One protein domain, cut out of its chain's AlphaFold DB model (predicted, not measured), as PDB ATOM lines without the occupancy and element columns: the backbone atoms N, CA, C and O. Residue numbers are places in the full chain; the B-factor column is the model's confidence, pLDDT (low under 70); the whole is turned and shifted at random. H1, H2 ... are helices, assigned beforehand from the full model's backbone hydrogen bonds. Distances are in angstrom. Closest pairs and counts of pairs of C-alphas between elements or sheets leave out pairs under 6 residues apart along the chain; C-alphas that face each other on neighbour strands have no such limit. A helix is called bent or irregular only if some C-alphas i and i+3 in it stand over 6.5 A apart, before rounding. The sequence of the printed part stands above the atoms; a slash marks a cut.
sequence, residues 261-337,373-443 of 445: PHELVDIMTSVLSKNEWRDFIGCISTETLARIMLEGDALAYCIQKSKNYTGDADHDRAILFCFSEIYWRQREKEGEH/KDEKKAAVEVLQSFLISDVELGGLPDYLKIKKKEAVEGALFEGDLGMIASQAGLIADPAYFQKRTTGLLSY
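Overview. This is residues 261 to 337 and 373 to 443 of the 445 residues of an uncharacterized protein of Aquicella lusitana (UniProt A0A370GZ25). One long helix, H5, runs through the middle of this all-helix domain, with H1, H2 and H3 over one side of it and H6 and H9 side by side along the other. Short H4 folds back along H5 and also packs on H9, H7 and H8 lie beyond H6 and H9, and the end of H10, residues 437 to 441, sticks out as an arm. The printed part has 148 residues with ten named helices, H1 to H10 in order along the chain, and no named strand. It is compact, with a radius of gyration of the C-alphas of 15.2 A and spans of 46 by 34 by 34 A.

Along the chain. H1, residues 261 to 270, begins with C-alpha 261 at (353.353, 399.014, 234.192). H2 is residues 274 to 282, H3 286 to 294 and H4 299 to 304. H5, residues 313 to 334, is 31.8 A long, from C-alpha 313 at (349.615, 413.363, 238.329). H6, residues 373 to 387, measures 20.9 A. H7 is residues 393 to 402, H8 406 to 412, and H9, 415 to 427, is 18.5 A long. H10, residues 430 to 441, measures 18.0 A and ends with C-alpha 441 at (376.692, 412.813, 240.059). H7 and H8 are irregular, with C-alphas 394 and 397 7.7 A apart and 407 and 410 7.1 A apart; H2 only just is, with 275 and 278 6.7 A apart.

Arrangement. H5 is the hub, touching five helices. H5, H6 and H9 form a bundle, helices side by side; H5 touches H6 at a shallow tilt of 11 degrees, opposite ways, closest at C-alphas 317 and 387, 5.4 A. H5 touches H9 at 3 degrees, opposite ways, closest at C-alphas 320 and 420, 6.3 A. H4 and H5 are a helical hairpin, closest at C-alphas 299 and 323, 7.3 A. H1 touches H5 at a steep tilt of 61 degrees, closest at C-alphas 265 and 318, 5.9 A. H3 touches H5 at a steep tilt of 45 degrees, closest at C-alphas 290 and 326, 6.6 A. H2 touches no helix but is near H6. H8 is about perpendicular to H6, at 86 degrees, and touches it, closest at C-alphas 379 and 412, 5.1 A. H7 and H9 touch only at their ends, closest at C-alphas 394 and 425, 4.7 A. H10 touches no helix. Every O i to N i+4 pair is within hydrogen-bond range in H1, H3, H5 and H6, against 3 of 5 in H2, 1 of 2 in H4, 4 of 6 in H7, 1 of 3 in H8 with 3 of 4 O i to N i+3 pairs, 8 of 9 in H9 and 4 of 8 in H10.

Size, cuts and confidence. The two C-alphas farthest apart, Cys 283 and Tyr 443, are 46.9 A apart. Residues 338 to 372 are not printed, and C-alphas 337 and 373 are 8.7 A apart across that cut. Of the links that are printed whole, H4 to H5 is short and the others are tight. Mean pLDDT of the printed part is 84.9; residues 335 to 337, 406 to 407 and 430 to 443 are under 70.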
ATOM      1  N   PRO A 261     354.293 398.231 233.396       94.81
ATOM      2  CA  PRO A 261     353.353 399.014 234.192       94.81
ATOM      3  C   PRO A 261     352.755 400.221 233.462       94.81
ATOM      4  O   PRO A 261     351.613 400.584 233.750       94.81
ATOM      5  N   HIS A 262     353.502 400.851 232.550       94.00
ATOM      6  CA  HIS A 262     353.067 402.078 231.884       94.00
ATOM      7  C   HIS A 262     351.944 401.785 230.890       94.00
ATOM      8  O   HIS A 262     350.939 402.481 230.914       94.00
ATOM      9  N   GLU A 263     352.024 400.693 230.127       94.19
ATOM     10  CA  GLU A 263     350.927 400.239 229.258       94.19
ATOM     11  C   GLU A 263     349.614 400.001 230.035       94.19
ATOM     12  O   GLU A 263     348.528 400.352 229.567       94.19
ATOM     13  N   LEU A 264     349.690 399.421 231.242       95.62
ATOM     14  CA  LEU A 264     348.512 399.236 232.101       95.62
ATOM     15  C   LEU A 264     347.950 400.578 232.578       95.62
ATOM     16  O   LEU A 264     346.734 400.784 232.558       95.62
ATOM     17  N   VAL A 265     348.824 401.480 233.019       96.00
ATOM     18  CA  VAL A 265     348.423 402.805 233.494       96.00
ATOM     19  C   VAL A 265     347.838 403.645 232.371       96.00
ATOM     20  O   VAL A 265     346.797 404.257 232.585       96.00
ATOM     21  N   ASP A 266     348.410 403.602 231.173       94.56
ATOM     22  CA  ASP A 266     347.887 404.293 229.999       94.56
ATOM     23  C   ASP A 266     346.459 403.845 229.686       94.56
ATOM     24  O   ASP A 266     345.604 404.671 229.374       94.56
ATOM     25  N   ILE A 267     346.137 402.556 229.826       93.62
ATOM     26  CA  ILE A 267     344.753 402.074 229.689       93.62
ATOM     27  C   ILE A 267     343.854 402.660 230.781       93.62
ATOM     28  O   ILE A 267     342.736 403.100 230.495       93.62
ATOM     29  N   MET A 268     344.327 402.681 232.029       94.94
ATOM     30  CA  MET A 268     343.562 403.220 233.153       94.94
ATOM     31  C   MET A 268     343.307 404.723 233.023       94.94
ATOM     32  O   MET A 268     342.230 405.176 233.393       94.94
ATOM     33  N   THR A 269     344.262 405.502 232.521       95.00
ATOM     34  CA  THR A 269     344.153 406.965 232.452       95.00
ATOM     35  C   THR A 269     343.520 407.449 231.150       95.00
ATOM     36  O   THR A 269     342.811 408.450 231.166       95.00
ATOM     37  N   SER A 270     343.720 406.743 230.029       91.94
ATOM     38  CA  SER A 270     343.190 407.167 228.724       91.94
ATOM     39  C   SER A 270     341.777 406.664 228.427       91.94
ATOM     40  O   SER A 270     341.048 407.326 227.691       91.94
ATOM     41  N   VAL A 271     341.374 405.513 228.981       90.50
ATOM     42  CA  VAL A 271     340.076 404.885 228.663       90.50
ATOM     43  C   VAL A 271     339.105 404.917 229.839       90.50
ATOM     44  O   VAL A 271     337.888 404.908 229.629       90.50
ATOM     45  N   LEU A 272     339.596 404.924 231.081       92.81
ATOM     46  CA  LEU A 272     338.761 404.864 232.280       92.81
ATOM     47  C   LEU A 272     338.702 406.197 233.019       92.81
ATOM     48  O   LEU A 272     339.689 406.911 233.158       92.81
ATOM     49  N   SER A 273     337.540 406.488 233.593       93.88
ATOM     50  CA  SER A 273     337.450 407.467 234.670       93.88
ATOM     51  C   SER A 273     338.075 406.899 235.949       93.88
ATOM     52  O   SER A 273     338.033 405.691 236.197       93.88
ATOM     53  N   LYS A 274     338.587 407.775 236.819       94.75
ATOM     54  CA  LYS A 274     339.200 407.387 238.104       94.75
ATOM     55  C   LYS A 274     338.294 406.503 238.969       94.75
ATOM     56  O   LYS A 274     338.767 405.600 239.652       94.75
ATOM     57  N   ASN A 275     336.979 406.719 238.910       94.19
ATOM     58  CA  ASN A 275     336.004 405.925 239.664       94.19
ATOM     59  C   ASN A 275     335.882 404.479 239.155       94.19
ATOM     60  O   ASN A 275     335.539 403.592 239.933       94.19
ATOM     61  N   GLU A 276     336.189 404.222 237.880       94.44
ATOM     62  CA  GLU A 276     336.131 402.886 237.271       94.44
ATOM     63  C   GLU A 276     337.399 402.057 237.546       94.44
ATOM     64  O   GLU A 276     337.398 400.844 237.326       94.44
ATOM     65  N   TRP A 277     338.475 402.669 238.062       95.62
ATOM     66  CA  TRP A 277     339.738 401.974 238.340       95.62
ATOM     67  C   TRP A 277     339.565 400.813 239.312       95.62
ATOM     68  O   TRP A 277     340.119 399.739 239.088       95.62
ATOM     69  N   ARG A 278     338.769 400.996 240.372       94.69
ATOM     70  CA  ARG A 278     338.529 399.944 241.369       94.69
ATOM     71  C   ARG A 278     337.865 398.720 240.746       94.69
ATOM     72  O   ARG A 278     338.322 397.604 240.977       94.69
ATOM     73  N   ASP A 279     336.824 398.929 239.948       92.25
ATOM     74  CA  ASP A 279     336.083 397.838 239.311       92.25
ATOM     75  C   ASP A 279     336.949 397.113 238.277       92.25
ATOM     76  O   ASP A 279     336.954 395.881 238.220       92.25
ATOM     77  N   PHE A 280     337.731 397.869 237.500       94.44
ATOM     78  CA  PHE A 280     338.671 397.317 236.530       94.44
ATOM     79  C   PHE A 280     339.752 396.470 237.203       94.44
ATOM     80  O   PHE A 280     339.875 395.280 236.913       94.44
ATOM     81  N   ILE A 281     340.487 397.054 238.153       95.50
ATOM     82  CA  ILE A 281     341.553 396.374 238.890       95.50
ATOM     83  C   ILE A 281     341.002 395.169 239.665       95.50
ATOM     84  O   ILE A 281     341.637 394.112 239.697       95.50
ATOM     85  N   GLY A 282     339.793 395.271 240.225       93.38
ATOM     86  CA  GLY A 282     339.095 394.181 240.911       93.38
ATOM     87  C   GLY A 282     338.778 392.965 240.027       93.38
ATOM     88  O   GLY A 282     338.571 391.870 240.555       93.38
ATOM     89  N   CYS A 283     338.773 393.122 238.698       94.31
ATOM     90  CA  CYS A 283     338.606 392.020 237.745       94.31
ATOM     91  C   CYS A 283     339.924 391.315 237.384       94.31
ATOM     92  O   CYS A 283     339.893 390.243 236.786       94.31
ATOM     93  N   ILE A 284     341.074 391.889 237.740       94.81
ATOM     94  CA  ILE A 284     342.403 391.339 237.443       94.81
ATOM     95  C   ILE A 284     342.795 390.353 238.542       94.81
ATOM     96  O   ILE A 284     342.587 390.639 239.719       94.81
ATOM     97  N   SER A 285     343.413 389.218 238.208       94.00
ATOM     98  CA  SER A 285     343.980 388.317 239.222       94.00
ATOM     99  C   SER A 285     345.168 388.957 239.954       94.00
ATOM    100  O   SER A 285     345.833 389.864 239.449       94.00
ATOM    101  N   THR A 286     345.459 388.499 241.175       94.19
ATOM    102  CA  THR A 286     346.606 389.024 241.947       94.19
ATOM    103  C   THR A 286     347.915 388.762 241.209       94.19
ATOM    104  O   THR A 286     348.794 389.614 241.166       94.19
ATOM    105  N   GLU A 287     348.017 387.583 240.607       94.81
ATOM    106  CA  GLU A 287     349.189 387.075 239.915       94.81
ATOM    107  C   GLU A 287     349.470 387.893 238.648       94.81
ATOM    108  O   GLU A 287     350.607 388.307 238.428       94.81
ATOM    109  N   THR A 288     348.438 388.204 237.854       95.81
ATOM    110  CA  THR A 288     348.577 389.043 236.652       95.81
ATOM    111  C   THR A 288     348.936 390.480 237.012       95.81
ATOM    112  O   THR A 288     349.852 391.038 236.407       95.81
ATOM    113  N   LEU A 289     348.265 391.070 238.008       96.69
ATOM    114  CA  LEU A 289     348.553 392.439 238.437       96.69
ATOM    115  C   LEU A 289     349.987 392.560 238.973       96.69
ATOM    116  O   LEU A 289     350.715 393.464 238.576       96.69
ATOM    117  N   ALA A 290     350.418 391.620 239.820       95.88
ATOM    118  CA  ALA A 290     351.776 391.594 240.353       95.88
ATOM    119  C   ALA A 290     352.825 391.352 239.257       95.88
ATOM    120  O   ALA A 290     353.853 392.020 239.258       95.88
ATOM    121  N   ARG A 291     352.566 390.453 238.295       96.00
ATOM    122  CA  ARG A 291     353.461 390.226 237.146       96.00
ATOM    123  C   ARG A 291     353.738 391.524 236.392       96.00
ATOM    124  O   ARG A 291     354.894 391.795 236.090       96.00
ATOM    125  N   ILE A 292     352.686 392.283 236.078       96.81
ATOM    126  CA  ILE A 292     352.793 393.529 235.309       96.81
ATOM    127  C   ILE A 292     353.471 394.611 236.148       96.81
ATOM    128  O   ILE A 292     354.464 395.183 235.727       96.81
ATOM    129  N   MET A 293     352.957 394.867 237.352       96.94
ATOM    130  CA  MET A 293     353.373 396.019 238.159       96.94
ATOM    131  C   MET A 293     354.718 395.839 238.858       96.94
ATOM    132  O   MET A 293     355.390 396.826 239.151       96.94
ATOM    133  N   LEU A 294     355.078 394.602 239.209       95.50
ATOM    134  CA  LEU A 294     356.289 394.324 239.976       95.50
ATOM    135  C   LEU A 294     357.434 393.797 239.119       95.50
ATOM    136  O   LEU A 294     358.563 393.825 239.588       95.50
ATOM    137  N   GLU A 295     357.177 393.304 237.903       93.81
ATOM    138  CA  GLU A 295     358.211 392.756 237.006       93.81
ATOM    139  C   GLU A 295     359.082 391.656 237.667       93.81
ATOM    140  O   GLU A 295     360.223 391.427 237.275       93.81
ATOM    141  N   GLY A 296     358.548 390.962 238.683       92.62
ATOM    142  CA  GLY A 296     359.264 389.943 239.467       92.62
ATOM    143  C   GLY A 296     360.005 390.457 240.709       92.62
ATOM    144  O   GLY A 296     360.543 389.646 241.459       92.62
ATOM    145  N   ASP A 297     360.002 391.766 240.962       94.88
ATOM    146  CA  ASP A 297     360.604 392.373 242.149       94.88
ATOM    147  C   ASP A 297     359.655 392.410 243.364       94.88
ATOM    148  O   ASP A 297     358.452 392.155 243.284       94.88
ATOM    149  N   ALA A 298     360.204 392.766 244.529       92.50
ATOM    150  CA  ALA A 298     359.417 393.038 245.729       92.50
ATOM    151  C   ALA A 298     358.665 394.378 245.626       92.50
ATOM    152  O   ALA A 298     359.209 395.374 245.142       92.50
ATOM    153  N   LEU A 299     357.448 394.432 246.180       92.69
ATOM    154  CA  LEU A 299     356.597 395.629 246.191       92.69
ATOM    155  C   LEU A 299     357.331 396.861 246.746       92.69
ATOM    156  O   LEU A 299     357.378 397.896 246.084       92.69
ATOM    157  N   ALA A 300     357.971 396.726 247.913       89.06
ATOM    158  CA  ALA A 300     358.746 397.793 248.546       89.06
ATOM    159  C   ALA A 300     359.815 398.398 247.619       89.06
ATOM    160  O   ALA A 300     360.017 399.614 247.608       89.06
ATOM    161  N   TYR A 301     360.477 397.568 246.805       90.94
ATOM    162  CA  TYR A 301     361.492 398.030 245.862       90.94
ATOM    163  C   TYR A 301     360.857 398.805 244.704       90.94
ATOM    164  O   TYR A 301     361.310 399.901 244.377       90.94
ATOM    165  N   CYS A 302     359.765 398.294 244.126       93.12
ATOM    166  CA  CYS A 302     359.059 398.956 243.027       93.12
ATOM    167  C   CYS A 302     358.450 400.305 243.423       93.12
ATOM    168  O   CYS A 302     358.505 401.241 242.626       93.12
ATOM    169  N   ILE A 303     357.953 400.453 244.655       91.31
ATOM    170  CA  ILE A 303     357.422 401.732 245.153       91.31
ATOM    171  C   ILE A 303     358.492 402.832 245.129       91.31
ATOM    172  O   ILE A 303     358.181 403.979 244.823       91.31
ATOM    173  N   GLN A 304     359.753 402.504 245.419       88.19
ATOM    174  CA  GLN A 304     360.842 403.483 245.526       88.19
ATOM    175  C   GLN A 304     361.516 403.822 244.187       88.19
ATOM    176  O   GLN A 304     362.345 404.740 244.127       88.19
ATOM    177  N   LYS A 305     361.211 403.083 243.113       89.12
ATOM    178  CA  LYS A 305     361.807 403.301 241.791       89.12
ATOM    179  C   LYS A 305     361.212 404.542 241.137       89.12
ATOM    180  O   LYS A 305     360.092 404.512 240.643       89.12
ATOM    181  N   SER A 306     362.008 405.604 241.031       82.44
ATOM    182  CA  SER A 306     361.596 406.844 240.360       82.44
ATOM    183  C   SER A 306     361.186 406.640 238.900       82.44
ATOM    184  O   SER A 306     360.332 407.365 238.420       82.44
ATOM    185  N   LYS A 307     361.752 405.639 238.203       86.81
ATOM    186  CA  LYS A 307     361.397 405.330 236.804       86.81
ATOM    187  C   LYS A 307     359.913 404.994 236.607       86.81
ATOM    188  O   LYS A 307     359.426 405.122 235.496       86.81
ATOM    189  N   ASN A 308     359.227 404.569 237.668       86.75
ATOM    190  CA  ASN A 308     357.808 404.238 237.618       86.75
ATOM    191  C   ASN A 308     356.924 405.495 237.669       86.75
ATOM    192  O   ASN A 308     355.734 405.384 237.416       86.75
ATOM    193  N   TYR A 309     357.488 406.663 238.001       86.31
ATOM    194  CA  TYR A 309     356.782 407.937 238.151       86.31
ATOM    195  C   TYR A 309     357.383 408.952 237.184       86.31
ATOM    196  O   TYR A 309     358.321 409.687 237.501       86.31
ATOM    197  N   THR A 310     356.928 408.892 235.943       78.12
ATOM    198  CA  THR A 310     357.454 409.695 234.830       78.12
ATOM    199  C   THR A 310     356.350 410.435 234.084       78.12
ATOM    200  O   THR A 310     356.652 411.191 233.160       78.12
ATOM    201  N   GLY A 311     355.092 410.208 234.471       74.38
ATOM    202  CA  GLY A 311     353.918 410.771 233.824       74.38
ATOM    203  C   GLY A 311     353.393 412.020 234.524       74.38
ATOM    204  O   GLY A 311     354.086 412.686 235.293       74.38
ATOM    205  N   ASP A 312     352.143 412.348 234.220       89.12
ATOM    206  CA  ASP A 312     351.396 413.370 234.940       89.12
ATOM    207  C   ASP A 312     350.865 412.847 236.292       89.12
ATOM    208  O   ASP A 312     351.053 411.691 236.682       89.12
ATOM    209  N   ALA A 313     350.171 413.716 237.028       91.38
ATOM    210  CA  ALA A 313     349.615 413.363 238.329       91.38
ATOM    211  C   ALA A 313     348.619 412.188 238.269       91.38
ATOM    212  O   ALA A 313     348.459 411.493 239.272       91.38
ATOM    213  N   ASP A 314     347.943 411.962 237.141       93.69
ATOM    214  CA  ASP A 314     346.961 410.886 236.991       93.69
ATOM    215  C   ASP A 314     347.641 409.547 236.714       93.69
ATOM    216  O   ASP A 314     347.263 408.537 237.315       93.69
ATOM    217  N   HIS A 315     348.700 409.553 235.905       94.94
ATOM    218  CA  HIS A 315     349.596 408.413 235.746       94.94
ATOM    219  C   HIS A 315     350.142 407.946 237.105       94.94
ATOM    220  O   HIS A 315     350.007 406.780 237.485       94.94
ATOM    221  N   ASP A 316     350.699 408.866 237.892       93.88
ATOM    222  CA  ASP A 316     351.327 408.523 239.168       93.88
ATOM    223  C   ASP A 316     350.308 408.031 240.206       93.88
ATOM    224  O   ASP A 316     350.581 407.096 240.968       93.88
ATOM    225  N   ARG A 317     349.087 408.582 240.195       95.75
ATOM    226  CA  ARG A 317     347.967 408.056 240.991       95.75
ATOM    227  C   ARG A 317     347.619 406.626 240.617       95.75
ATOM    228  O   ARG A 317     347.376 405.830 241.522       95.75
ATOM    229  N   ALA A 318     347.571 406.304 239.328       97.00
ATOM    230  CA  ALA A 318     347.235 404.965 238.861       97.00
ATOM    231  C   ALA A 318     348.301 403.941 239.286       97.00
ATOM    232  O   ALA A 318     347.946 402.878 239.799       97.00
ATOM    233  N   ILE A 319     349.594 404.286 239.195       96.94
ATOM    234  CA  ILE A 319     350.692 403.453 239.721       96.94
ATOM    235  C   ILE A 319     350.495 403.177 241.217       96.94
ATOM    236  O   ILE A 319     350.483 402.020 241.650       96.94
ATOM    237  N   LEU A 320     350.298 404.231 242.019       96.19
ATOM    238  CA  LEU A 320     350.097 404.100 243.466       96.19
ATOM    239  C   LEU A 320     348.820 403.318 243.799       96.19
ATOM    240  O   LEU A 320     348.800 402.551 244.765       96.19
ATOM    241  N   PHE A 321     347.768 403.463 242.989       97.75
ATOM    242  CA  PHE A 321     346.520 402.723 243.141       97.75
ATOM    243  C   PHE A 321     346.767 401.225 242.953       97.75
ATOM    244  O   PHE A 321     346.414 400.430 243.829       97.75
ATOM    245  N   CYS A 322     347.459 400.839 241.881       97.81
ATOM    246  CA  CYS A 322     347.852 399.458 241.621       97.81
ATOM    247  C   CYS A 322     348.731 398.879 242.740       97.81
ATOM    248  O   CYS A 322     348.479 397.764 243.199       97.81
ATOM    249  N   PHE A 323     349.717 399.629 243.244       97.25
ATOM    250  CA  PHE A 323     350.528 399.186 244.385       97.25
ATOM    251  C   PHE A 323     349.703 399.008 245.662       97.25
ATOM    252  O   PHE A 323     349.892 398.017 246.370       97.25
ATOM    253  N   SER A 324     348.755 399.910 245.939       96.56
ATOM    254  CA  SER A 324     347.868 399.791 247.106       96.56
ATOM    255  C   SER A 324     346.982 398.544 247.033       96.56
ATOM    256  O   SER A 324     346.754 397.880 248.045       96.56
ATOM    257  N   GLU A 325     346.542 398.180 245.828       97.06
ATOM    258  CA  GLU A 325     345.768 396.966 245.598       97.06
ATOM    259  C   GLU A 325     346.621 395.706 245.802       97.06
ATOM    260  O   GLU A 325     346.193 394.766 246.472       97.06
ATOM    261  N   ILE A 326     347.838 395.676 245.247       96.19
ATOM    262  CA  ILE A 326     348.764 394.546 245.417       96.19
ATOM    263  C   ILE A 326     349.059 394.326 246.899       96.19
ATOM    264  O   ILE A 326     348.950 393.192 247.374       96.19
ATOM    265  N   TYR A 327     349.365 395.404 247.628       94.19
ATOM    266  CA  TYR A 327     349.562 395.371 249.075       94.19
ATOM    267  C   TYR A 327     348.377 394.703 249.779       94.19
ATOM    268  O   TYR A 327     348.553 393.762 250.554       94.19
ATOM    269  N   TRP A 328     347.155 395.156 249.482       94.06
ATOM    270  CA  TRP A 328     345.957 394.636 250.131       94.06
ATOM    271  C   TRP A 328     345.737 393.148 249.854       94.06
ATOM    272  O   TRP A 328     345.472 392.379 250.779       94.06
ATOM    273  N   ARG A 329     345.909 392.710 248.603       94.25
ATOM    274  CA  ARG A 329     345.741 391.301 248.213       94.25
ATOM    275  C   ARG A 329     346.788 390.389 248.845       94.25
ATOM    276  O   ARG A 329     346.462 389.272 249.243       94.25
ATOM    277  N   GLN A 330     348.034 390.849 248.949       90.75
ATOM    278  CA  GLN A 330     349.090 390.118 249.656       90.75
ATOM    279  C   GLN A 330     348.750 389.999 251.146       90.75
ATOM    280  O   GLN A 330     348.736 388.893 251.686       90.75
ATOM    281  N   ARG A 331     348.345 391.107 251.779       86.00
ATOM    282  CA  ARG A 331     347.949 391.127 253.191       86.00
ATOM    283  C   ARG A 331     346.736 390.242 253.481       86.00
ATOM    284  O   ARG A 331     346.681 389.591 254.522       86.00
ATOM    285  N   GLU A 332     345.769 390.187 252.569       88.56
ATOM    286  CA  GLU A 332     344.595 389.326 252.699       88.56
ATOM    287  C   GLU A 332     344.964 387.835 252.736       88.56
ATOM    288  O   GLU A 332     344.373 387.098 253.530       88.56
ATOM    289  N   LYS A 333     345.954 387.413 251.935       85.94
ATOM    290  CA  LYS A 333     346.454 386.028 251.894       85.94
ATOM    291  C   LYS A 333     347.231 385.637 253.158       85.94
ATOM    292  O   LYS A 333     347.169 384.483 253.568       85.94
ATOM    293  N   GLU A 334     347.939 386.577 253.780       79.06
ATOM    294  CA  GLU A 334     348.747 386.332 254.987       79.06
ATOM    295  C   GLU A 334     347.922 386.100 256.266       79.06
ATOM    296  O   GLU A 334     348.453 385.599 257.257       79.06
ATOM    297  N   GLY A 335     346.631 386.451 256.266       67.12
ATOM    298  CA  GLY A 335     345.756 386.331 257.435       67.12
ATOM    299  C   GLY A 335     346.084 387.316 258.569       67.12
ATOM    300  O   GLY A 335     346.936 388.207 258.450       67.12
ATOM    301  N   GLU A 336     345.374 387.188 259.696       65.31
ATOM    302  CA  GLU A 336     345.732 387.913 260.921       65.31
ATOM    303  C   GLU A 336     347.134 387.481 261.364       65.31
ATOM    304  O   GLU A 336     347.451 386.292 261.336       65.31
ATOM    305  N   HIS A 337     347.992 388.433 261.751       56.19
ATOM    306  CA  HIS A 337     349.341 388.117 262.221       56.19
ATOM    307  C   HIS A 337     349.264 387.162 263.423       56.19
ATOM    308  O   HIS A 337     349.040 387.583 264.553       56.19
ATOM    309  N   LYS A 373     343.439 393.355 260.466       83.50
ATOM    310  CA  LYS A 373     343.102 393.266 259.039       83.50
ATOM    311  C   LYS A 373     342.089 394.339 258.618       83.50
ATOM    312  O   LYS A 373     342.248 394.912 257.542       83.50
ATOM    313  N   ASP A 374     341.104 394.643 259.459       86.00
ATOM    314  CA  ASP A 374     340.055 395.626 259.164       86.00
ATOM    315  C   ASP A 374     340.587 397.065 259.174       86.00
ATOM    316  O   ASP A 374     340.243 397.858 258.301       86.00
ATOM    317  N   GLU A 375     341.486 397.396 260.102       85.94
ATOM    318  CA  GLU A 375     342.166 398.695 260.166       85.94
ATOM    319  C   GLU A 375     343.039 398.918 258.921       85.94
ATOM    320  O   GLU A 375     343.002 399.994 258.321       85.94
ATOM    321  N   LYS A 376     343.782 397.890 258.478       86.31
ATOM    322  CA  LYS A 376     344.563 397.954 257.229       86.31
ATOM    323  C   LYS A 376     343.659 398.037 255.996       86.31
ATOM    324  O   LYS A 376     343.956 398.822 255.098       86.31
ATOM    325  N   LYS A 377     342.540 397.302 255.966       91.50
ATOM    326  CA  LYS A 377     341.539 397.395 254.890       91.50
ATOM    327  C   LYS A 377     341.001 398.811 254.767       91.50
ATOM    328  O   LYS A 377     341.041 399.396 253.690       91.50
ATOM    329  N   ALA A 378     340.558 399.372 255.890       90.88
ATOM    330  CA  ALA A 378     340.031 400.721 255.947       90.88
ATOM    331  C   ALA A 378     341.082 401.726 255.461       90.88
ATOM    332  O   ALA A 378     340.760 402.573 254.634       90.88
ATOM    333  N   ALA A 379     342.341 401.605 255.899       91.00
ATOM    334  CA  ALA A 379     343.435 402.466 255.447       91.00
ATOM    335  C   ALA A 379     343.672 402.392 253.926       91.00
ATOM    336  O   ALA A 379     343.786 403.438 253.284       91.00
ATOM    337  N   VAL A 380     343.678 401.192 253.334       93.19
ATOM    338  CA  VAL A 380     343.772 401.019 251.873       93.19
ATOM    339  C   VAL A 380     342.582 401.667 251.171       93.19
ATOM    340  O   VAL A 380     342.772 402.422 250.222       93.19
ATOM    341  N   GLU A 381     341.358 401.442 251.654       94.19
ATOM    342  CA  GLU A 381     340.153 402.044 251.078       94.19
ATOM    343  C   GLU A 381     340.203 403.577 251.133       94.19
ATOM    344  O   GLU A 381     339.773 404.244 250.187       94.19
ATOM    345  N   VAL A 382     340.751 404.159 252.210       94.12
ATOM    346  CA  VAL A 382     340.988 405.607 252.308       94.12
ATOM    347  C   VAL A 382     341.995 406.069 251.269       94.12
ATOM    348  O   VAL A 382     341.702 407.029 250.559       94.12
ATOM    349  N   LEU A 383     343.144 405.400 251.171       94.31
ATOM    350  CA  LEU A 383     344.197 405.768 250.230       94.31
ATOM    351  C   LEU A 383     343.696 405.686 248.789       94.31
ATOM    352  O   LEU A 383     343.818 406.650 248.045       94.31
ATOM    353  N   GLN A 384     343.049 404.585 248.415       96.00
ATOM    354  CA  GLN A 384     342.438 404.430 247.097       96.00
ATOM    355  C   GLN A 384     341.398 405.520 246.821       96.00
ATOM    356  O   GLN A 384     341.375 406.077 245.730       96.00
ATOM    357  N   SER A 385     340.569 405.870 247.813       95.19
ATOM    358  CA  SER A 385     339.576 406.950 247.678       95.19
ATOM    359  C   SER A 385     340.213 408.333 247.517       95.19
ATOM    360  O   SER A 385     339.624 409.206 246.886       95.19
ATOM    361  N   PHE A 386     341.391 408.552 248.099       95.00
ATOM    362  CA  PHE A 386     342.190 409.753 247.877       95.00
ATOM    363  C   PHE A 386     342.791 409.764 246.464       95.00
ATOM    364  O   PHE A 386     342.669 410.765 245.758       95.00
ATOM    365  N   LEU A 387     343.374 408.644 246.028       95.75
ATOM    366  CA  LEU A 387     344.025 408.522 244.723       95.75
ATOM    367  C   LEU A 387     343.049 408.745 243.561       95.75
ATOM    368  O   LEU A 387     343.425 409.395 242.591       95.75
ATOM    369  N   ILE A 388     341.791 408.314 243.692       96.12
ATOM    370  CA  ILE A 388     340.740 408.561 242.686       96.12
ATOM    371  C   ILE A 388     340.068 409.940 242.801       96.12
ATOM    372  O   ILE A 388     339.237 410.275 241.963       96.12
ATOM    373  N   SER A 389     340.379 410.725 243.837       94.81
ATOM    374  CA  SER A 389     339.789 412.054 244.037       94.81
ATOM    375  C   SER A 389     340.520 413.150 243.260       94.81
ATOM    376  O   SER A 389     341.641 412.958 242.786       94.81
ATOM    377  N   ASP A 390     339.906 414.331 243.206       93.44
ATOM    378  CA  ASP A 390     340.488 415.528 242.585       93.44
ATOM    379  C   ASP A 390     341.479 416.273 243.499       93.44
ATOM    380  O   ASP A 390     342.080 417.262 243.090       93.44
ATOM    381  N   VAL A 391     341.669 415.824 244.747       92.94
ATOM    382  CA  VAL A 391     342.620 416.451 245.680       92.94
ATOM    383  C   VAL A 391     344.038 416.123 245.255       92.94
ATOM    384  O   VAL A 391     344.348 414.942 245.158       92.94
ATOM    385  N   GLU A 392     344.894 417.133 245.062       91.50
ATOM    386  CA  GLU A 392     346.307 417.007 244.662       91.50
ATOM    387  C   GLU A 392     347.099 415.975 245.485       91.50
ATOM    388  O   GLU A 392     346.809 415.744 246.659       91.50
ATOM    389  N   LEU A 393     348.130 415.361 244.882       88.19
ATOM    390  CA  LEU A 393     348.905 414.277 245.509       88.19
ATOM    391  C   LEU A 393     349.578 414.707 246.830       88.19
ATOM    392  O   LEU A 393     349.650 413.914 247.769       88.19
ATOM    393  N   GLY A 394     349.977 415.979 246.946       86.69
ATOM    394  CA  GLY A 394     350.512 416.558 248.185       86.69
ATOM    395  C   GLY A 394     349.455 416.834 249.264       86.69
ATOM    396  O   GLY A 394     349.798 417.068 250.420       86.69
ATOM    397  N   GLY A 395     348.166 416.773 248.915       89.12
ATOM    398  CA  GLY A 395     347.029 417.082 249.783       89.12
ATOM    399  C   GLY A 395     346.510 415.910 250.621       89.12
ATOM    400  O   GLY A 395     345.465 416.045 251.258       89.12
ATOM    401  N   LEU A 396     347.201 414.761 250.650       87.75
ATOM    402  CA  LEU A 396     346.795 413.602 251.458       87.75
ATOM    403  C   LEU A 396     346.572 413.956 252.947       87.75
ATOM    404  O   LEU A 396     345.530 413.568 253.481       87.75
ATOM    405  N   PRO A 397     347.454 414.719 253.630       85.62
ATOM    406  CA  PRO A 397     347.231 415.081 255.032       85.62
ATOM    407  C   PRO A 397     345.926 415.855 255.252       85.62
ATOM    408  O   PRO A 397     345.191 415.589 256.205       85.62
ATOM    409  N   ASP A 398     345.596 416.786 254.356       87.25
ATOM    410  CA  ASP A 398     344.382 417.592 254.477       87.25
ATOM    411  C   ASP A 398     343.128 416.796 254.097       87.25
ATOM    412  O   ASP A 398     342.094 416.922 254.758       87.25
ATOM    413  N   TYR A 399     343.231 415.883 253.125       88.44
ATOM    414  CA  TYR A 399     342.171 414.924 252.808       88.44
ATOM    415  C   TYR A 399     341.783 414.079 254.034       88.44
ATOM    416  O   TYR A 399     340.593 413.902 254.323       88.44
ATOM    417  N   LEU A 400     342.774 413.586 254.787       84.88
ATOM    418  CA  LEU A 400     342.552 412.771 255.987       84.88
ATOM    419  C   LEU A 400     341.857 413.558 257.107       84.88
ATOM    420  O   LEU A 400     340.897 413.047 257.700       84.88
ATOM    421  N   LYS A 401     342.275 414.813 257.339       83.38
ATOM    422  CA  LYS A 401     341.635 415.723 258.308       83.38
ATOM    423  C   LYS A 401     340.170 415.974 257.957       83.38
ATOM    424  O   LYS A 401     339.292 415.813 258.803       83.38
ATOM    425  N   ILE A 402     339.882 416.313 256.696       82.50
ATOM    426  CA  ILE A 402     338.519 416.631 256.233       82.50
ATOM    427  C   ILE A 402     337.585 415.432 256.403       82.50
ATOM    428  O   ILE A 402     336.440 415.582 256.835       82.50
ATOM    429  N   LYS A 403     338.057 414.223 256.087       80.31
ATOM    430  CA  LYS A 403     337.235 413.010 256.181       80.31
ATOM    431  C   LYS A 403     337.071 412.488 257.616       80.31
ATOM    432  O   LYS A 403     336.381 411.484 257.787       80.31
ATOM    433  N   LYS A 404     337.648 413.155 258.630       72.38
ATOM    434  CA  LYS A 404     337.664 412.721 260.044       72.38
ATOM    435  C   LYS A 404     338.168 411.282 260.201       72.38
ATOM    436  O   LYS A 404     337.640 410.503 260.990       72.38
ATOM    437  N   LYS A 405     339.171 410.912 259.402       70.12
ATOM    438  CA  LYS A 405     339.703 409.545 259.321       70.12
ATOM    439  C   LYS A 405     341.005 409.366 260.110       70.12
ATOM    440  O   LYS A 405     341.810 408.504 259.783       70.12
ATOM    441  N   GLU A 406     341.186 410.132 261.185       61.28
ATOM    442  CA  GLU A 406     342.357 410.061 262.079       61.28
ATOM    443  C   GLU A 406     342.600 408.637 262.615       61.28
ATOM    444  O   GLU A 406     343.739 408.213 262.794       61.28
ATOM    445  N   ALA A 407     341.533 407.842 262.770       62.12
ATOM    446  CA  ALA A 407     341.609 406.453 263.222       62.12
ATOM    447  C   ALA A 407     342.402 405.516 262.286       62.12
ATOM    448  O   ALA A 407     342.904 404.496 262.751       62.12
ATOM    449  N   VAL A 408     342.542 405.840 260.993       74.81
ATOM    450  CA  VAL A 408     343.314 405.017 260.038       74.81
ATOM    451  C   VAL A 408     344.695 405.586 259.722       74.81
ATOM    452  O   VAL A 408     345.474 404.924 259.042       74.81
ATOM    453  N   GLU A 409     345.020 406.789 260.206       73.88
ATOM    454  CA  GLU A 409     346.277 407.477 259.887       73.88
ATOM    455  C   GLU A 409     347.488 406.629 260.291       73.88
ATOM    456  O   GLU A 409     348.413 406.422 259.511       73.88
ATOM    457  N   GLY A 410     347.435 406.034 261.482       74.06
ATOM    458  CA  GLY A 410     348.497 405.151 261.945       74.06
ATOM    459  C   GLY A 410     348.651 403.881 261.097       74.06
ATOM    460  O   GLY A 410     349.773 403.470 260.821       74.06
ATOM    461  N   ALA A 411     347.549 403.287 260.633       76.31
ATOM    462  CA  ALA A 411     347.584 402.102 259.778       76.31
ATOM    463  C   ALA A 411     348.110 402.414 258.366       76.31
ATOM    464  O   ALA A 411     348.769 401.558 257.771       76.31
ATOM    465  N   LEU A 412     347.816 403.619 257.864       78.19
ATOM    466  CA  LEU A 412     348.171 404.109 256.535       78.19
ATOM    467  C   LEU A 412     349.668 404.389 256.383       78.19
ATOM    468  O   LEU A 412     350.223 404.074 255.341       78.19
ATOM    469  N   PHE A 413     350.321 404.948 257.405       76.12
ATOM    470  CA  PHE A 413     351.727 405.373 257.341       76.12
ATOM    471  C   PHE A 413     352.732 404.320 257.836       76.12
ATOM    472  O   PHE A 413     353.847 404.649 258.232       76.12
ATOM    473  N   GLU A 414     352.370 403.039 257.775       74.00
ATOM    474  CA  GLU A 414     353.217 401.929 258.217       74.00
ATOM    475  C   GLU A 414     353.526 400.908 257.121       74.00
ATOM    476  O   GLU A 414     352.656 400.553 256.320       74.00
ATOM    477  N   GLY A 415     354.737 400.340 257.185       77.81
ATOM    478  CA  GLY A 415     355.192 399.281 256.284       77.81
ATOM    479  C   GLY A 415     355.106 399.702 254.817       77.81
ATOM    480  O   GLY A 415     355.259 400.880 254.491       77.81
ATOM    481  N   ASP A 416     354.808 398.745 253.941       80.38
ATOM    482  CA  ASP A 416     354.682 399.002 252.503       80.38
ATOM    483  C   ASP A 416     353.552 399.993 252.183       80.38
ATOM    484  O   ASP A 416     353.721 400.852 251.322       80.38
ATOM    485  N   LEU A 417     352.428 399.960 252.914       84.75
ATOM    486  CA  LEU A 417     351.341 400.928 252.726       84.75
ATOM    487  C   LEU A 417     351.787 402.357 253.061       84.75
ATOM    488  O   LEU A 417     351.473 403.291 252.324       84.75
ATOM    489  N   GLY A 418     352.588 402.508 254.118       84.25
ATOM    490  CA  GLY A 418     353.203 403.779 254.478       84.25
ATOM    491  C   GLY A 418     354.194 404.272 253.441       84.25
ATOM    492  O   GLY A 418     354.243 405.473 253.172       84.25
ATOM    493  N   MET A 419     354.933 403.363 252.805       86.25
ATOM    494  CA  MET A 419     355.797 403.707 251.679       86.25
ATOM    495  C   MET A 419     354.985 404.218 250.486       86.25
ATOM    496  O   MET A 419     355.338 405.258 249.936       86.25
ATOM    497  N   ILE A 420     353.875 403.559 250.132       88.50
ATOM    498  CA  ILE A 420     352.973 404.009 249.053       88.50
ATOM    499  C   ILE A 420     352.403 405.397 249.381       88.50
ATOM    500  O   ILE A 420     352.473 406.308 248.558       88.50
ATOM    501  N   ALA A 421     351.875 405.584 250.594       87.75
ATOM    502  CA  ALA A 421     351.289 406.852 251.025       87.75
ATOM    503  C   ALA A 421     352.321 407.992 251.061       87.75
ATOM    504  O   ALA A 421     352.034 409.104 250.625       87.75
ATOM    505  N   SER A 422     353.539 407.714 251.533       86.38
ATOM    506  CA  SER A 422     354.630 408.697 251.556       86.38
ATOM    507  C   SER A 422     355.075 409.074 250.146       86.38
ATOM    508  O   SER A 422     355.374 410.237 249.882       86.38
ATOM    509  N   GLN A 423     355.077 408.110 249.225       87.94
ATOM    510  CA  GLN A 423     355.471 408.335 247.841       87.94
ATOM    511  C   GLN A 423     354.535 409.321 247.125       87.94
ATOM    512  O   GLN A 423     355.023 410.129 246.340       87.94
ATOM    513  N   ALA A 424     353.237 409.349 247.458       84.06
ATOM    514  CA  ALA A 424     352.311 410.377 246.967       84.06
ATOM    515  C   ALA A 424     352.787 411.802 247.311       84.06
ATOM    516  O   ALA A 424     352.782 412.686 246.454       84.06
ATOM    517  N   GLY A 425     353.261 412.012 248.544       79.44
ATOM    518  CA  GLY A 425     353.816 413.297 248.974       79.44
ATOM    519  C   GLY A 425     355.143 413.635 248.293       79.44
ATOM    520  O   GLY A 425     355.362 414.782 247.918       79.44
ATOM    521  N   LEU A 426     356.012 412.640 248.084       82.19
ATOM    522  CA  LEU A 426     357.311 412.831 247.424       82.19
ATOM    523  C   LEU A 426     357.176 413.182 245.937       82.19
ATOM    524  O   LEU A 426     357.949 413.987 245.429       82.19
ATOM    525  N   ILE A 427     356.200 412.592 245.245       81.12
ATOM    526  CA  ILE A 427     355.877 412.904 243.842       81.12
ATOM    527  C   ILE A 427     355.368 414.339 243.697       81.12
ATOM    528  O   ILE A 427     355.686 415.013 242.721       81.12
ATOM    529  N   ALA A 428     354.635 414.836 244.693       75.81
ATOM    530  CA  ALA A 428     354.123 416.200 244.694       75.81
ATOM    531  C   ALA A 428     355.195 417.281 244.945       75.81
ATOM    532  O   ALA A 428     354.899 418.459 244.748       75.81
ATOM    533  N   ASP A 429     356.417 416.915 245.359       76.62
ATOM    534  CA  ASP A 429     357.540 417.844 245.547       76.62
ATOM    535  C   ASP A 429     358.643 417.619 244.489       76.62
ATOM    536  O   ASP A 429     359.551 416.799 244.681       76.62
ATOM    537  N   PRO A 430     358.642 418.383 243.377       60.41
ATOM    538  CA  PRO A 430     359.659 418.276 242.330       60.41
ATOM    539  C   PRO A 430     361.102 418.480 242.828       60.41
ATOM    540  O   PRO A 430     362.047 417.961 242.222       60.41
ATOM    541  N   ALA A 431     361.303 419.206 243.938       66.31
ATOM    542  CA  ALA A 431     362.631 419.453 244.500       66.31
ATOM    543  C   ALA A 431     363.251 418.186 245.117       66.31
ATOM    544  O   ALA A 431     364.481 418.078 245.211       66.31
ATOM    545  N   TYR A 432     362.427 417.208 245.501       58.84
ATOM    546  CA  TYR A 432     362.881 415.946 246.075       58.84
ATOM    547  C   TYR A 432     363.658 415.092 245.058       58.84
ATOM    548  O   TYR A 432     364.728 414.564 245.375       58.84
ATOM    549  N   PHE A 433     363.190 415.010 243.808       52.91
ATOM    550  CA  PHE A 433     363.865 414.226 242.766       52.91
ATOM    551  C   PHE A 433     365.123 414.910 242.224       52.91
ATOM    552  O   PHE A 433     366.128 414.229 241.999       52.91
ATOM    553  N   GLN A 434     365.127 416.243 242.103       54.59
ATOM    554  CA  GLN A 434     366.308 416.997 241.658       54.59
ATOM    555  C   GLN A 434     367.506 416.845 242.609       54.59
ATOM    556  O   GLN A 434     368.650 416.781 242.153       54.59
ATOM    557  N   LYS A 435     367.274 416.720 243.924       53.78
ATOM    558  CA  LYS A 435     368.340 416.470 244.912       53.78
ATOM    559  C   LYS A 435     368.961 415.074 244.799       53.78
ATOM    560  O   LYS A 435     370.139 414.906 245.110       53.78
ATOM    561  N   ARG A 436     368.206 414.067 244.346       47.41
ATOM    562  CA  ARG A 436     368.695 412.680 244.237       47.41
ATOM    563  C   ARG A 436     369.537 412.450 242.981       47.41
ATOM    564  O   ARG A 436     370.533 411.735 243.050       47.41
ATOM    565  N   THR A 437     369.176 413.073 241.859       47.81
ATOM    566  CA  THR A 437     369.957 413.004 240.611       47.81
ATOM    567  C   THR A 437     371.241 413.831 240.674       47.81
ATOM    568  O   THR A 437     372.262 413.405 240.139       47.81
ATOM    569  N   THR A 438     371.236 414.968 241.379       47.69
ATOM    570  CA  THR A 438     372.444 415.796 241.570       47.69
ATOM    571  C   THR A 438     373.406 415.238 242.622       47.69
ATOM    572  O   THR A 438     374.614 415.310 242.419       47.69
ATOM    573  N   GLY A 439     372.906 414.611 243.695       43.97
ATOM    574  CA  GLY A 439     373.744 414.088 244.780       43.97
ATOM    575  C   GLY A 439     374.595 412.860 244.433       43.97
ATOM    576  O   GLY A 439     375.618 412.647 245.069       43.97
ATOM    577  N   LEU A 440     374.216 412.053 243.434       38.03
ATOM    578  CA  LEU A 440     375.030 410.912 242.980       38.03
ATOM    579  C   LEU A 440     376.063 411.319 241.920       38.03
ATOM    580  O   LEU A 440     377.168 410.786 241.919       38.03
ATOM    581  N   LEU A 441     375.751 412.297 241.062       38.12
ATOM    582  CA  LEU A 441     376.692 412.813 240.059       38.12
ATOM    583  C   LEU A 441     377.729 413.782 240.651       38.12
ATOM    584  O   LEU A 441     378.816 413.905 240.097       38.12
ATOM    585  N   SER A 442     377.453 414.412 241.798       39.53
ATOM    586  CA  SER A 442     378.434 415.253 242.502       39.53
ATOM    587  C   SER A 442     379.548 414.470 243.205       39.53
ATOM    588  O   SER A 442     380.492 415.083 243.685       39.53
ATOM    589  N   TYR A 443     379.443 413.140 243.304       38.22
ATOM    590  CA  TYR A 443     380.511 412.278 243.833       38.22
ATOM    591  C   TYR A 443     381.441 411.719 242.744       38.22
ATOM    592  O   TYR A 443     382.443 411.087 243.075       38.22
TER     593      TYR A 443